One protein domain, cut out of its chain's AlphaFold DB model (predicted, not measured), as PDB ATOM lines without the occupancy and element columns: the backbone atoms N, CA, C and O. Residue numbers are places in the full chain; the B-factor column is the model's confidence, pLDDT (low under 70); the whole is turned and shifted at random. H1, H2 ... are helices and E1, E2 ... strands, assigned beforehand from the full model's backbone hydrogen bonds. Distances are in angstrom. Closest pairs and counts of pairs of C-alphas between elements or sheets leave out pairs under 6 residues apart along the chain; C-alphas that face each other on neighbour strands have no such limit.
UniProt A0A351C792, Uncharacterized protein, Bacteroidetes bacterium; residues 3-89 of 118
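AT A GLANCE: This is residues 3 to 89 of the 118 residues of an uncharacterized protein of Bacteroidetes bacterium (UniProt A0A351C792). What is the main picture? A long helical hairpin, H2 and H3, has a small antiparallel meander, E1 E2 E3, packed on it through edge strand E1, and H1 lies beside the first part of H2. What makes it up? The 87 printed residues, mostly helix in the order H1 E1 E2 E3 H2 H3, are compact: radius of gyration of the C-alphas 12.1 A, spans 34 by 29 by 27 A.

IN THESE COORDINATES: Where are the helices? H1, residues 3 to 14, begins at C-alpha 3 (141.400, 175.529, 181.277) and is 17.0 A long. H2, residues 46 to 66, is 30.3 A; H3, residues 71 to 88, is 25.9 A and ends at C-alpha 88 (127.287, 175.687, 175.327). And the strands? E1 is 19 to 22, E2 29 to 32, E3 38 to 40.

HOW THE PARTS SIT: Where is H1? It touches H2 residues 47 to 55 alone, C-alphas His 7 and Gly 48 closest at 5.4 A, at a shallow tilt of 30 degrees, the same way. Which strands pair? N 20 and O 31 of hairpin E1 and E2, and N 30 and O 39 of hairpin E2 and E3, are 2.8 A apart, within hydrogen-bond range. How do H2 and H3 stand? This helical hairpin touches, C-alphas Tyr 60 and His 74 closest at 5.2 A, at a shallow tilt of 21 degrees, opposite ways. In both, every O i to N i+4 pair is within hydrogen-bond range; in H1, 7 of 8. H3 only grazes the sheet with residues 73 to 81.

THE WHOLE: How far does it reach? The farthest C-alphas, Leu 3 and Ser 67, are 34.9 A apart; the printed part has no cut and no long link. Where is pLDDT under 70? In residues 3 to 10, 12 to 13, 15, 24 to 25 and 89.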
ATOM      1  N   LEU A   3     141.908 175.597 182.654       51.06
ATOM      2  CA  LEU A   3     141.400 175.529 181.277       51.06
ATOM      3  C   LEU A   3     142.409 174.912 180.290       51.06
ATOM      4  O   LEU A   3     142.025 174.238 179.343       51.06
ATOM      5  N   ASP A   4     143.700 175.134 180.532       58.28
ATOM      6  CA  ASP A   4     144.770 174.754 179.607       58.28
ATOM      7  C   ASP A   4     145.114 173.253 179.687       58.28
ATOM      8  O   ASP A   4     145.382 172.596 178.685       58.28
ATOM      9  N   MET A   5     145.017 172.660 180.885       61.31
ATOM     10  CA  MET A   5     145.379 171.254 181.095       61.31
ATOM     11  C   MET A   5     144.396 170.277 180.441       61.31
ATOM     12  O   MET A   5     144.833 169.297 179.844       61.31
ATOM     13  N   MET A   6     143.084 170.539 180.506       62.94
ATOM     14  CA  MET A   6     142.076 169.680 179.859       62.94
ATOM     15  C   MET A   6     142.165 169.756 178.330       62.94
ATOM     16  O   MET A   6     142.078 168.733 177.653       62.94
ATOM     17  N   HIS A   7     142.400 170.955 177.788       66.62
ATOM     18  CA  HIS A   7     142.581 171.172 176.354       66.62
ATOM     19  C   HIS A   7     143.818 170.433 175.825       66.62
ATOM     20  O   HIS A   7     143.719 169.663 174.868       66.62
ATOM     21  N   ALA A   8     144.966 170.608 176.485       64.88
ATOM     22  CA  ALA A   8     146.206 169.928 176.126       64.88
ATOM     23  C   ALA A   8     146.083 168.401 176.245       64.88
ATOM     24  O   ALA A   8     146.567 167.672 175.381       64.88
ATOM     25  N   HIS A   9     145.388 167.903 177.273       68.94
ATOM     26  CA  HIS A   9     145.178 166.469 177.462       68.94
ATOM     27  C   HIS A   9     144.267 165.856 176.389       68.94
ATOM     28  O   HIS A   9     144.554 164.761 175.902       68.94
ATOM     29  N   LEU A  10     143.219 166.568 175.960       68.81
ATOM     30  CA  LEU A  10     142.379 166.160 174.829       68.81
ATOM     31  C   LEU A  10     143.159 166.158 173.517       68.81
ATOM     32  O   LEU A  10     143.080 165.187 172.770       68.81
ATOM     33  N   MET A  11     143.945 167.204 173.259       70.56
ATOM     34  CA  MET A  11     144.803 167.291 172.075       70.56
ATOM     35  C   MET A  11     145.837 166.163 172.039       70.56
ATOM     36  O   MET A  11     146.027 165.541 171.000       70.56
ATOM     37  N   ALA A  12     146.452 165.836 173.176       67.88
ATOM     38  CA  ALA A  12     147.410 164.739 173.275       67.88
ATOM     39  C   ALA A  12     146.754 163.354 173.118       67.88
ATOM     40  O   ALA A  12     147.329 162.470 172.485       67.88
ATOM     41  N   SER A  13     145.557 163.166 173.682       66.75
ATOM     42  CA  SER A  13     144.891 161.858 173.740       66.75
ATOM     43  C   SER A  13     144.107 161.527 172.467       66.75
ATOM     44  O   SER A  13     144.200 160.412 171.963       66.75
ATOM     45  N   LEU A  14     143.365 162.491 171.913       70.81
ATOM     46  CA  LEU A  14     142.556 162.321 170.698       70.81
ATOM     47  C   LEU A  14     143.262 162.803 169.424       70.81
ATOM     48  O   LEU A  14     142.817 162.482 168.330       70.81
ATOM     49  N   GLY A  15     144.341 163.582 169.525       67.69
ATOM     50  CA  GLY A  15     145.068 164.070 168.348       67.69
ATOM     51  C   GLY A  15     145.959 163.019 167.686       67.69
ATOM     52  O   GLY A  15     146.374 163.209 166.545       67.69
ATOM     53  N   ARG A  16     146.254 161.913 168.381       72.62
ATOM     54  CA  ARG A  16     147.177 160.873 167.902       72.62
ATOM     55  C   ARG A  16     146.499 159.807 167.036       72.62
ATOM     56  O   ARG A  16     147.148 159.267 166.150       72.62
ATOM     57  N   ASN A  17     145.213 159.549 167.276       77.38
ATOM     58  CA  ASN A  17     144.409 158.536 166.587       77.38
ATOM     59  C   ASN A  17     143.111 159.167 166.049       77.38
ATOM     60  O   ASN A  17     142.614 160.123 166.650       77.38
ATOM     61  N   PRO A  18     142.523 158.651 164.950       84.06
ATOM     62  CA  PRO A  18     141.181 159.059 164.538       84.06
ATOM     63  C   PRO A  18     140.196 158.827 165.689       84.06
ATOM     64  O   PRO A  18     140.385 157.909 166.485       84.06
ATOM     65  N   PHE A  19     139.157 159.649 165.808       89.38
ATOM     66  CA  PHE A  19     138.091 159.414 166.779       89.38
ATOM     67  C   PHE A  19     136.736 159.726 166.164       89.38
ATOM     68  O   PHE A  19     136.617 160.481 165.198       89.38
ATOM     69  N   PHE A  20     135.705 159.141 166.755       89.94
ATOM     70  CA  PHE A  20     134.358 159.172 166.222       89.94
ATOM     71  C   PHE A  20     133.349 159.409 167.331       89.94
ATOM     72  O   PHE A  20     133.572 159.092 168.502       89.94
ATOM     73  N   LEU A  21     132.208 159.963 166.947       91.38
ATOM     74  CA  LEU A  21     131.056 160.040 167.819       91.38
ATOM     75  C   LEU A  21     130.394 158.662 167.950       91.38
ATOM     76  O   LEU A  21     129.930 158.094 166.963       91.38
ATOM     77  N   SER A  22     130.258 158.182 169.180       89.25
ATOM     78  CA  SER A  22     129.401 157.056 169.534       89.25
ATOM     79  C   SER A  22     128.150 157.543 170.262       89.25
ATOM     80  O   SER A  22     128.207 158.382 171.163       89.25
ATOM     81  N   LEU A  23     127.002 156.981 169.886       83.50
ATOM     82  CA  LEU A  23     125.714 157.195 170.547       83.50
ATOM     83  C   LEU A  23     125.313 155.921 171.299       83.50
ATOM     84  O   LEU A  23     124.296 155.283 171.017       83.50
ATOM     85  N   THR A  24     126.150 155.502 172.244       69.31
ATOM     86  CA  THR A  24     125.960 154.264 173.002       69.31
ATOM     87  C   THR A  24     125.023 154.477 174.198       69.31
ATOM     88  O   THR A  24     125.417 154.788 175.315       69.31
ATOM     89  N   LYS A  25     123.729 154.255 173.938       57.09
ATOM     90  CA  LYS A  25     122.619 153.936 174.865       57.09
ATOM     91  C   LYS A  25     122.200 154.935 175.958       57.09
ATOM     92  O   LYS A  25     121.065 154.779 176.407       57.09
ATOM     93  N   LYS A  26     122.984 155.944 176.364       70.38
ATOM     94  CA  LYS A  26     122.505 157.005 177.294       70.38
ATOM     95  C   LYS A  26     123.106 158.400 177.089       70.38
ATOM     96  O   LYS A  26     122.419 159.370 177.380       70.38
ATOM     97  N   SER A  27     124.321 158.505 176.560       77.50
ATOM     98  CA  SER A  27     125.031 159.777 176.370       77.50
ATOM     99  C   SER A  27     125.856 159.753 175.087       77.50
ATOM    100  O   SER A  27     126.190 158.687 174.567       77.50
ATOM    101  N   ALA A  28     126.156 160.936 174.554       88.06
ATOM    102  CA  ALA A  28     127.068 161.078 173.426       88.06
ATOM    103  C   ALA A  28     128.518 160.967 173.907       88.06
ATOM    104  O   ALA A  28     128.917 161.663 174.843       88.06
ATOM    105  N   GLU A  29     129.306 160.116 173.257       91.12
ATOM    106  CA  GLU A  29     130.692 159.830 173.629       91.12
ATOM    107  C   GLU A  29     131.614 160.023 172.424       91.12
ATOM    108  O   GLU A  29     131.267 159.669 171.299       91.12
ATOM    109  N   LEU A  30     132.802 160.574 172.655       89.62
ATOM    110  CA  LEU A  30     133.908 160.544 171.705       89.62
ATOM    111  C   LEU A  30     134.728 159.292 171.975       89.62
ATOM    112  O   LEU A  30     135.224 159.104 173.085       89.62
ATOM    113  N   VAL A  31     134.855 158.445 170.962       89.56
ATOM    114  CA  VAL A  31     135.553 157.164 171.038       89.56
ATOM    115  C   VAL A  31     136.737 157.206 170.088       89.56
ATOM    116  O   VAL A  31     136.573 157.526 168.912       89.56
ATOM    117  N   SER A  32     137.933 156.908 170.584       88.00
ATOM    118  CA  SER A  32     139.116 156.758 169.734       88.00
ATOM    119  C   SER A  32     138.971 155.558 168.793       88.00
ATOM    120  O   SER A  32     138.255 154.604 169.086       88.00
ATOM    121  N   GLY A  33     139.663 155.577 167.656       82.81
ATOM    122  CA  GLY A  33     139.595 154.527 166.637       82.81
ATOM    123  C   GLY A  33     140.105 153.165 167.118       82.81
ATOM    124  O   GLY A  33     139.689 152.140 166.596       82.81
ATOM    125  N   ASP A  34     140.946 153.144 168.156       82.31
ATOM    126  CA  ASP A  34     141.371 151.927 168.864       82.31
ATOM    127  C   ASP A  34     140.358 151.456 169.933       82.31
ATOM    128  O   ASP A  34     140.520 150.392 170.526       82.31
ATOM    129  N   GLY A  35     139.310 152.240 170.200       81.81
ATOM    130  CA  GLY A  35     138.266 151.960 171.185       81.81
ATOM    131  C   GLY A  35     138.698 152.068 172.650       81.81
ATOM    132  O   GLY A  35     137.858 151.847 173.531       81.81
ATOM    133  N   LEU A  36     139.967 152.398 172.919       82.25
ATOM    134  CA  LEU A  36     140.558 152.428 174.263       82.25
ATOM    135  C   LEU A  36     140.146 153.669 175.055       82.25
ATOM    136  O   LEU A  36     139.984 153.606 176.273       82.25
ATOM    137  N   LEU A  37     139.964 154.793 174.365       84.81
ATOM    138  CA  LEU A  37     139.585 156.057 174.967       84.81
ATOM    139  C   LEU A  37     138.122 156.352 174.660       84.81
ATOM    140  O   LEU A  37     137.698 156.373 173.505       84.81
ATOM    141  N   ARG A  38     137.350 156.608 175.717       88.00
ATOM    142  CA  ARG A  38     135.955 157.039 175.627       88.00
ATOM    143  C   ARG A  38     135.757 158.247 176.515       88.00
ATOM    144  O   ARG A  38     135.999 158.182 177.717       88.00
ATOM    145  N   ILE A  39     135.324 159.347 175.919       86.94
ATOM    146  CA  ILE A  39     135.115 160.611 176.616       86.94
ATOM    147  C   ILE A  39     133.661 161.010 176.436       86.94
ATOM    148  O   ILE A  39     133.210 161.227 175.316       86.94
ATOM    149  N   SER A  40     132.919 161.127 177.537       88.06
ATOM    150  CA  SER A  40     131.562 161.670 177.479       88.06
ATOM    151  C   SER A  40     131.609 163.131 177.041       88.06
ATOM    152  O   SER A  40     132.336 163.935 177.626       88.06
ATOM    153  N   VAL A  41     130.809 163.490 176.037       86.12
ATOM    154  CA  VAL A  41     130.716 164.872 175.543       86.12
ATOM    155  C   VAL A  41     130.160 165.801 176.628       86.12
ATOM    156  O   VAL A  41     130.517 166.971 176.683       86.12
ATOM    157  N   GLU A  42     129.328 165.280 177.529       84.06
ATOM    158  CA  GLU A  42     128.756 166.040 178.648       84.06
ATOM    159  C   GLU A  42     129.789 166.378 179.730       84.06
ATOM    160  O   GLU A  42     129.604 167.334 180.477       84.06
ATOM    161  N   ALA A  43     130.889 165.622 179.799       84.62
ATOM    162  CA  ALA A  43     131.996 165.897 180.712       84.62
ATOM    163  C   ALA A  43     132.951 166.983 180.180       84.62
ATOM    164  O   ALA A  43     133.857 167.405 180.900       84.62
ATOM    165  N   LEU A  44     132.774 167.419 178.928       83.88
ATOM    166  CA  LEU A  44     133.610 168.435 178.301       83.88
ATOM    167  C   LEU A  44     133.105 169.842 178.627       83.88
ATOM    168  O   LEU A  44     131.939 170.182 178.409       83.88
ATOM    169  N   ASP A  45     134.018 170.683 179.102       85.94
ATOM    170  CA  ASP A  45     133.800 172.123 179.187       85.94
ATOM    171  C   ASP A  45     133.859 172.782 177.793       85.94
ATOM    172  O   ASP A  45     134.205 172.150 176.790       85.94
ATOM    173  N   ALA A  46     133.523 174.073 177.712       83.88
ATOM    174  CA  ALA A  46     133.466 174.801 176.440       83.88
ATOM    175  C   ALA A  46     134.803 174.786 175.688       83.88
ATOM    176  O   ALA A  46     134.834 174.639 174.464       83.88
ATOM    177  N   SER A  47     135.914 174.874 176.422       83.81
ATOM    178  CA  SER A  47     137.262 174.733 175.872       83.81
ATOM    179  C   SER A  47     137.522 173.338 175.308       83.81
ATOM    180  O   SER A  47     138.098 173.228 174.226       83.81
ATOM    181  N   GLY A  48     137.097 172.284 176.004       85.88
ATOM    182  CA  GLY A  48     137.236 170.895 175.578       85.88
ATOM    183  C   GLY A  48     136.379 170.565 174.359       85.88
ATOM    184  O   GLY A  48     136.856 169.905 173.437       85.88
ATOM    185  N   LEU A  49     135.150 171.088 174.287       87.44
ATOM    186  CA  LEU A  49     134.306 170.958 173.097       87.44
ATOM    187  C   LEU A  49     134.906 171.667 171.883       87.44
ATOM    188  O   LEU A  49     134.893 171.115 170.781       87.44
ATOM    189  N   LEU A  50     135.449 172.873 172.071       87.75
ATOM    190  CA  LEU A  50     136.118 173.603 170.996       87.75
ATOM    191  C   LEU A  50     137.367 172.852 170.511       87.75
ATOM    192  O   LEU A  50     137.578 172.730 169.305       87.75
ATOM    193  N   ALA A  51     138.141 172.287 171.443       87.25
ATOM    194  CA  ALA A  51     139.290 171.434 171.150       87.25
ATOM    195  C   ALA A  51     138.883 170.234 170.284       87.25
ATOM    196  O   ALA A  51     139.429 170.017 169.200       87.25
ATOM    197  N   ALA A  52     137.874 169.488 170.736       89.00
ATOM    198  CA  ALA A  52     137.360 168.324 170.028       89.00
ATOM    199  C   ALA A  52     136.841 168.701 168.634       89.00
ATOM    200  O   ALA A  52     137.107 167.991 167.665       89.00
ATOM    201  N   LYS A  53     136.148 169.841 168.499       91.25
ATOM    202  CA  LYS A  53     135.682 170.353 167.203       91.25
ATOM    203  C   LYS A  53     136.851 170.624 166.253       91.25
ATOM    204  O   LYS A  53     136.771 170.241 165.089       91.25
ATOM    205  N   HIS A  54     137.915 171.278 166.720       90.50
ATOM    206  CA  HIS A  54     139.094 171.563 165.894       90.50
ATOM    207  C   HIS A  54     139.780 170.277 165.428       90.50
ATOM    208  O   HIS A  54     140.112 170.153 164.250       90.50
ATOM    209  N   LEU A  55     139.924 169.285 166.310       90.31
ATOM    210  CA  LEU A  55     140.478 167.989 165.920       90.31
ATOM    211  C   LEU A  55     139.590 167.263 164.902       90.31
ATOM    212  O   LEU A  55     140.096 166.777 163.893       90.31
ATOM    213  N   ALA A  56     138.272 167.236 165.122       91.19
ATOM    214  CA  ALA A  56     137.326 166.616 164.194       91.19
ATOM    215  C   ALA A  56     137.334 167.310 162.823       91.19
ATOM    216  O   ALA A  56     137.204 166.653 161.792       91.19
ATOM    217  N   HIS A  57     137.528 168.632 162.796       92.56
ATOM    218  CA  HIS A  57     137.695 169.387 161.559       92.56
ATOM    219  C   HIS A  57     138.958 168.957 160.806       92.56
ATOM    220  O   HIS A  57     138.876 168.640 159.622       92.56
ATOM    221  N   ASN A  58     140.098 168.870 161.496       90.00
ATOM    222  CA  ASN A  58     141.355 168.429 160.890       90.00
ATOM    223  C   ASN A  58     141.259 166.992 160.356       90.00
ATOM    224  O   ASN A  58     141.726 166.718 159.255       90.00
ATOM    225  N   GLN A  59     140.613 166.087 161.097       88.69
ATOM    226  CA  GLN A  59     140.377 164.711 160.648       88.69
ATOM    227  C   GLN A  59     139.498 164.661 159.398       88.69
ATOM    228  O   GLN A  59     139.832 163.965 158.444       88.69
ATOM    229  N   TYR A  60     138.421 165.448 159.363       91.25
ATOM    230  CA  TYR A  60     137.550 165.542 158.196       91.25
ATOM    231  C   TYR A  60     138.285 166.087 156.962       91.25
ATOM    232  O   TYR A  60     138.176 165.508 155.882       91.25
ATOM    233  N   VAL A  61     139.075 167.156 157.113       90.25
ATOM    234  CA  VAL A  61     139.887 167.717 156.018       90.25
ATOM    235  C   VAL A  61     140.923 166.702 155.532       90.25
ATOM    236  O   VAL A  61     141.056 166.495 154.328       90.25
ATOM    237  N   ASN A  62     141.613 166.016 156.445       88.44
ATOM    238  CA  ASN A  62     142.581 164.985 156.077       88.44
ATOM    239  C   ASN A  62     141.918 163.819 155.334       88.44
ATOM    240  O   ASN A  62     142.460 163.376 154.323       88.44
ATOM    241  N   ALA A  63     140.745 163.363 155.777       88.38
ATOM    242  CA  ALA A  63     139.984 162.325 155.088       88.38
ATOM    243  C   ALA A  63     139.526 162.781 153.692       88.38
ATOM    244  O   ALA A  63     139.621 162.006 152.745       88.38
ATOM    245  N   MET A  64     139.106 164.043 153.533       89.62
ATOM    246  CA  MET A  64     138.773 164.609 152.219       89.62
ATOM    247  C   MET A  64     139.971 164.625 151.263       89.62
ATOM    248  O   MET A  64     139.817 164.298 150.091       89.62
ATOM    249  N   LEU A  65     141.149 165.030 151.746       90.94
ATOM    250  CA  LEU A  65     142.346 165.170 150.911       90.94
ATOM    251  C   LEU A  65     142.934 163.820 150.482       90.94
ATOM    252  O   LEU A  65     143.503 163.724 149.399       90.94
ATOM    253  N   HIS A  66     142.784 162.787 151.311       87.50
ATOM    254  CA  HIS A  66     143.411 161.480 151.094       87.50
ATOM    255  C   HIS A  66     142.413 160.371 150.730       87.50
ATOM    256  O   HIS A  66     142.796 159.207 150.715       87.50
ATOM    257  N   SER A  67     141.157 160.715 150.417       77.19
ATOM    258  CA  SER A  67     140.082 159.748 150.122       77.19
ATOM    259  C   SER A  67     139.911 158.686 151.217       77.19
ATOM    260  O   SER A  67     139.861 157.494 150.935       77.19
ATOM    261  N   GLY A  68     139.864 159.122 152.479       76.31
ATOM    262  CA  GLY A  68     139.703 158.224 153.622       76.31
ATOM    263  C   GLY A  68     138.328 157.548 153.656       76.31
ATOM    264  O   GLY A  68     137.314 158.184 153.361       76.31
ATOM    265  N   ASP A  69     138.300 156.284 154.079       73.81
ATOM    266  CA  ASP A  69     137.111 155.416 154.055       73.81
ATOM    267  C   ASP A  69     135.973 155.878 154.992       73.81
ATOM    268  O   ASP A  69     134.809 155.542 154.779       73.81
ATOM    269  N   ASP A  70     136.275 156.727 155.980       83.44
ATOM    270  CA  ASP A  70     135.350 157.120 157.054       83.44
ATOM    271  C   ASP A  70     134.859 158.580 156.967       83.44
ATOM    272  O   ASP A  70     134.512 159.213 157.974       83.44
ATOM    273  N   LEU A  71     134.815 159.156 155.760       88.12
ATOM    274  CA  LEU A  71     134.469 160.569 155.555       88.12
ATOM    275  C   LEU A  71     133.112 160.956 156.172       88.12
ATOM    276  O   LEU A  71     132.987 162.010 156.806       88.12
ATOM    277  N   ASP A  72     132.107 160.091 156.033       88.81
ATOM    278  CA  ASP A  72     130.774 160.314 156.594       88.81
ATOM    279  C   ASP A  72     130.782 160.304 158.127       88.81
ATOM    280  O   ASP A  72     130.113 161.132 158.757       88.81
ATOM    281  N   ALA A  73     131.583 159.430 158.741       89.56
ATOM    282  CA  ALA A  73     131.726 159.358 160.190       89.56
ATOM    283  C   ALA A  73     132.439 160.604 160.741       89.56
ATOM    284  O   ALA A  73     131.992 161.195 161.734       89.56
ATOM    285  N   HIS A  74     133.488 161.078 160.064       90.69
ATOM    286  CA  HIS A  74     134.159 162.331 160.416       90.69
ATOM    287  C   HIS A  74     133.232 163.542 160.253       90.69
ATOM    288  O   HIS A  74     133.150 164.387 161.150       90.69
ATOM    289  N   ARG A  75     132.455 163.599 159.164       91.44
ATOM    290  CA  ARG A  75     131.458 164.655 158.935       91.44
ATOM    291  C   ARG A  75     130.380 164.666 160.017       91.44
ATOM    292  O   ARG A  75     130.015 165.734 160.514       91.44
ATOM    293  N   ALA A  76     129.862 163.498 160.393       91.31
ATOM    294  CA  ALA A  76     128.868 163.364 161.453       91.31
ATOM    295  C   ALA A  76     129.424 163.831 162.809       91.31
ATOM    296  O   ALA A  76     128.770 164.611 163.508       91.31
ATOM    297  N   THR A  77     130.653 163.426 163.134       91.44
ATOM    298  CA  THR A  77     131.360 163.812 164.366       91.44
ATOM    299  C   THR A  77     131.569 165.329 164.435       91.44
ATOM    300  O   THR A  77     131.205 165.963 165.429       91.44
ATOM    301  N   LEU A  78     132.054 165.947 163.352       94.19
ATOM    302  CA  LEU A  78     132.242 167.399 163.258       94.19
ATOM    303  C   LEU A  78     130.923 168.174 163.403       94.19
ATOM    304  O   LEU A  78     130.858 169.172 164.129       94.19
ATOM    305  N   ASN A  79     129.861 167.723 162.733       93.31
ATOM    306  CA  ASN A  79     128.545 168.359 162.811       93.31
ATOM    307  C   ASN A  79     127.968 168.301 164.226       93.31
ATOM    308  O   ASN A  79     127.367 169.271 164.695       93.31
ATOM    309  N   PHE A  80     128.145 167.173 164.911       92.56
ATOM    310  CA  PHE A  80     127.687 167.016 166.283       92.56
ATOM    311  C   PHE A  80     128.425 167.960 167.233       92.56
ATOM    312  O   PHE A  80     127.786 168.700 167.979       92.56
ATOM    313  N   LEU A  81     129.758 167.994 167.160       90.75
ATOM    314  CA  LEU A  81     130.578 168.863 168.003       90.75
ATOM    315  C   LEU A  81     130.324 170.347 167.731       90.75
ATOM    316  O   LEU A  81     130.258 171.135 168.669       90.75
ATOM    317  N   SER A  82     130.086 170.728 166.474       91.06
ATOM    318  CA  SER A  82     129.703 172.103 166.126       91.06
ATOM    319  C   SER A  82     128.401 172.517 166.817       91.06
ATOM    320  O   SER A  82     128.359 173.560 167.465       91.06
ATOM    321  N   LYS A  83     127.380 171.650 166.794       89.50
ATOM    322  CA  LYS A  83     126.120 171.879 167.520       89.50
ATOM    323  C   LYS A  83     126.295 171.870 169.038       89.50
ATOM    324  O   LYS A  83     125.581 172.586 169.734       89.50
ATOM    325  N   ALA A  84     127.199 171.051 169.571       87.31
ATOM    326  CA  ALA A  84     127.479 171.009 171.005       87.31
ATOM    327  C   ALA A  84     128.129 172.317 171.488       87.31
ATOM    328  O   ALA A  84     127.704 172.867 172.504       87.31
ATOM    329  N   VAL A  85     129.082 172.857 170.722       87.25
ATOM    330  CA  VAL A  85     129.702 174.166 170.985       87.25
ATOM    331  C   VAL A  85     128.662 175.289 170.919       87.25
ATOM    332  O   VAL A  85     128.592 176.107 171.832       87.25
ATOM    333  N   GLU A  86     127.801 175.296 169.895       84.62
ATOM    334  CA  GLU A  86     126.708 176.278 169.771       84.62
ATOM    335  C   GLU A  86     125.761 176.253 170.981       84.62
ATOM    336  O   GLU A  86     125.346 177.304 171.468       84.62
ATOM    337  N   ARG A  87     125.446 175.058 171.502       82.69
ATOM    338  CA  ARG A  87     124.597 174.887 172.691       82.69
ATOM    339  C   ARG A  87     125.254 175.370 173.982       82.69
ATOM    340  O   ARG A  87     124.534 175.829 174.863       82.69
ATOM    341  N   GLN A  88     126.578 175.254 174.118       75.38
ATOM    342  CA  GLN A  88     127.287 175.687 175.327       75.38
ATOM    343  C   GLN A  88     127.548 177.200 175.385       75.38
ATOM    344  O   GLN A  88     127.770 177.720 176.476       75.38
ATOM    345  N   GLY A  89     127.504 177.933 174.266       57.31
ATOM    346  CA  GLY A  89     127.790 179.365 174.316       57.31
ATOM    347  C   GLY A  89     127.598 180.133 173.015       57.31
ATOM    348  O   GLY A  89     128.570 180.501 172.364       57.31
TER     349      GLY A  89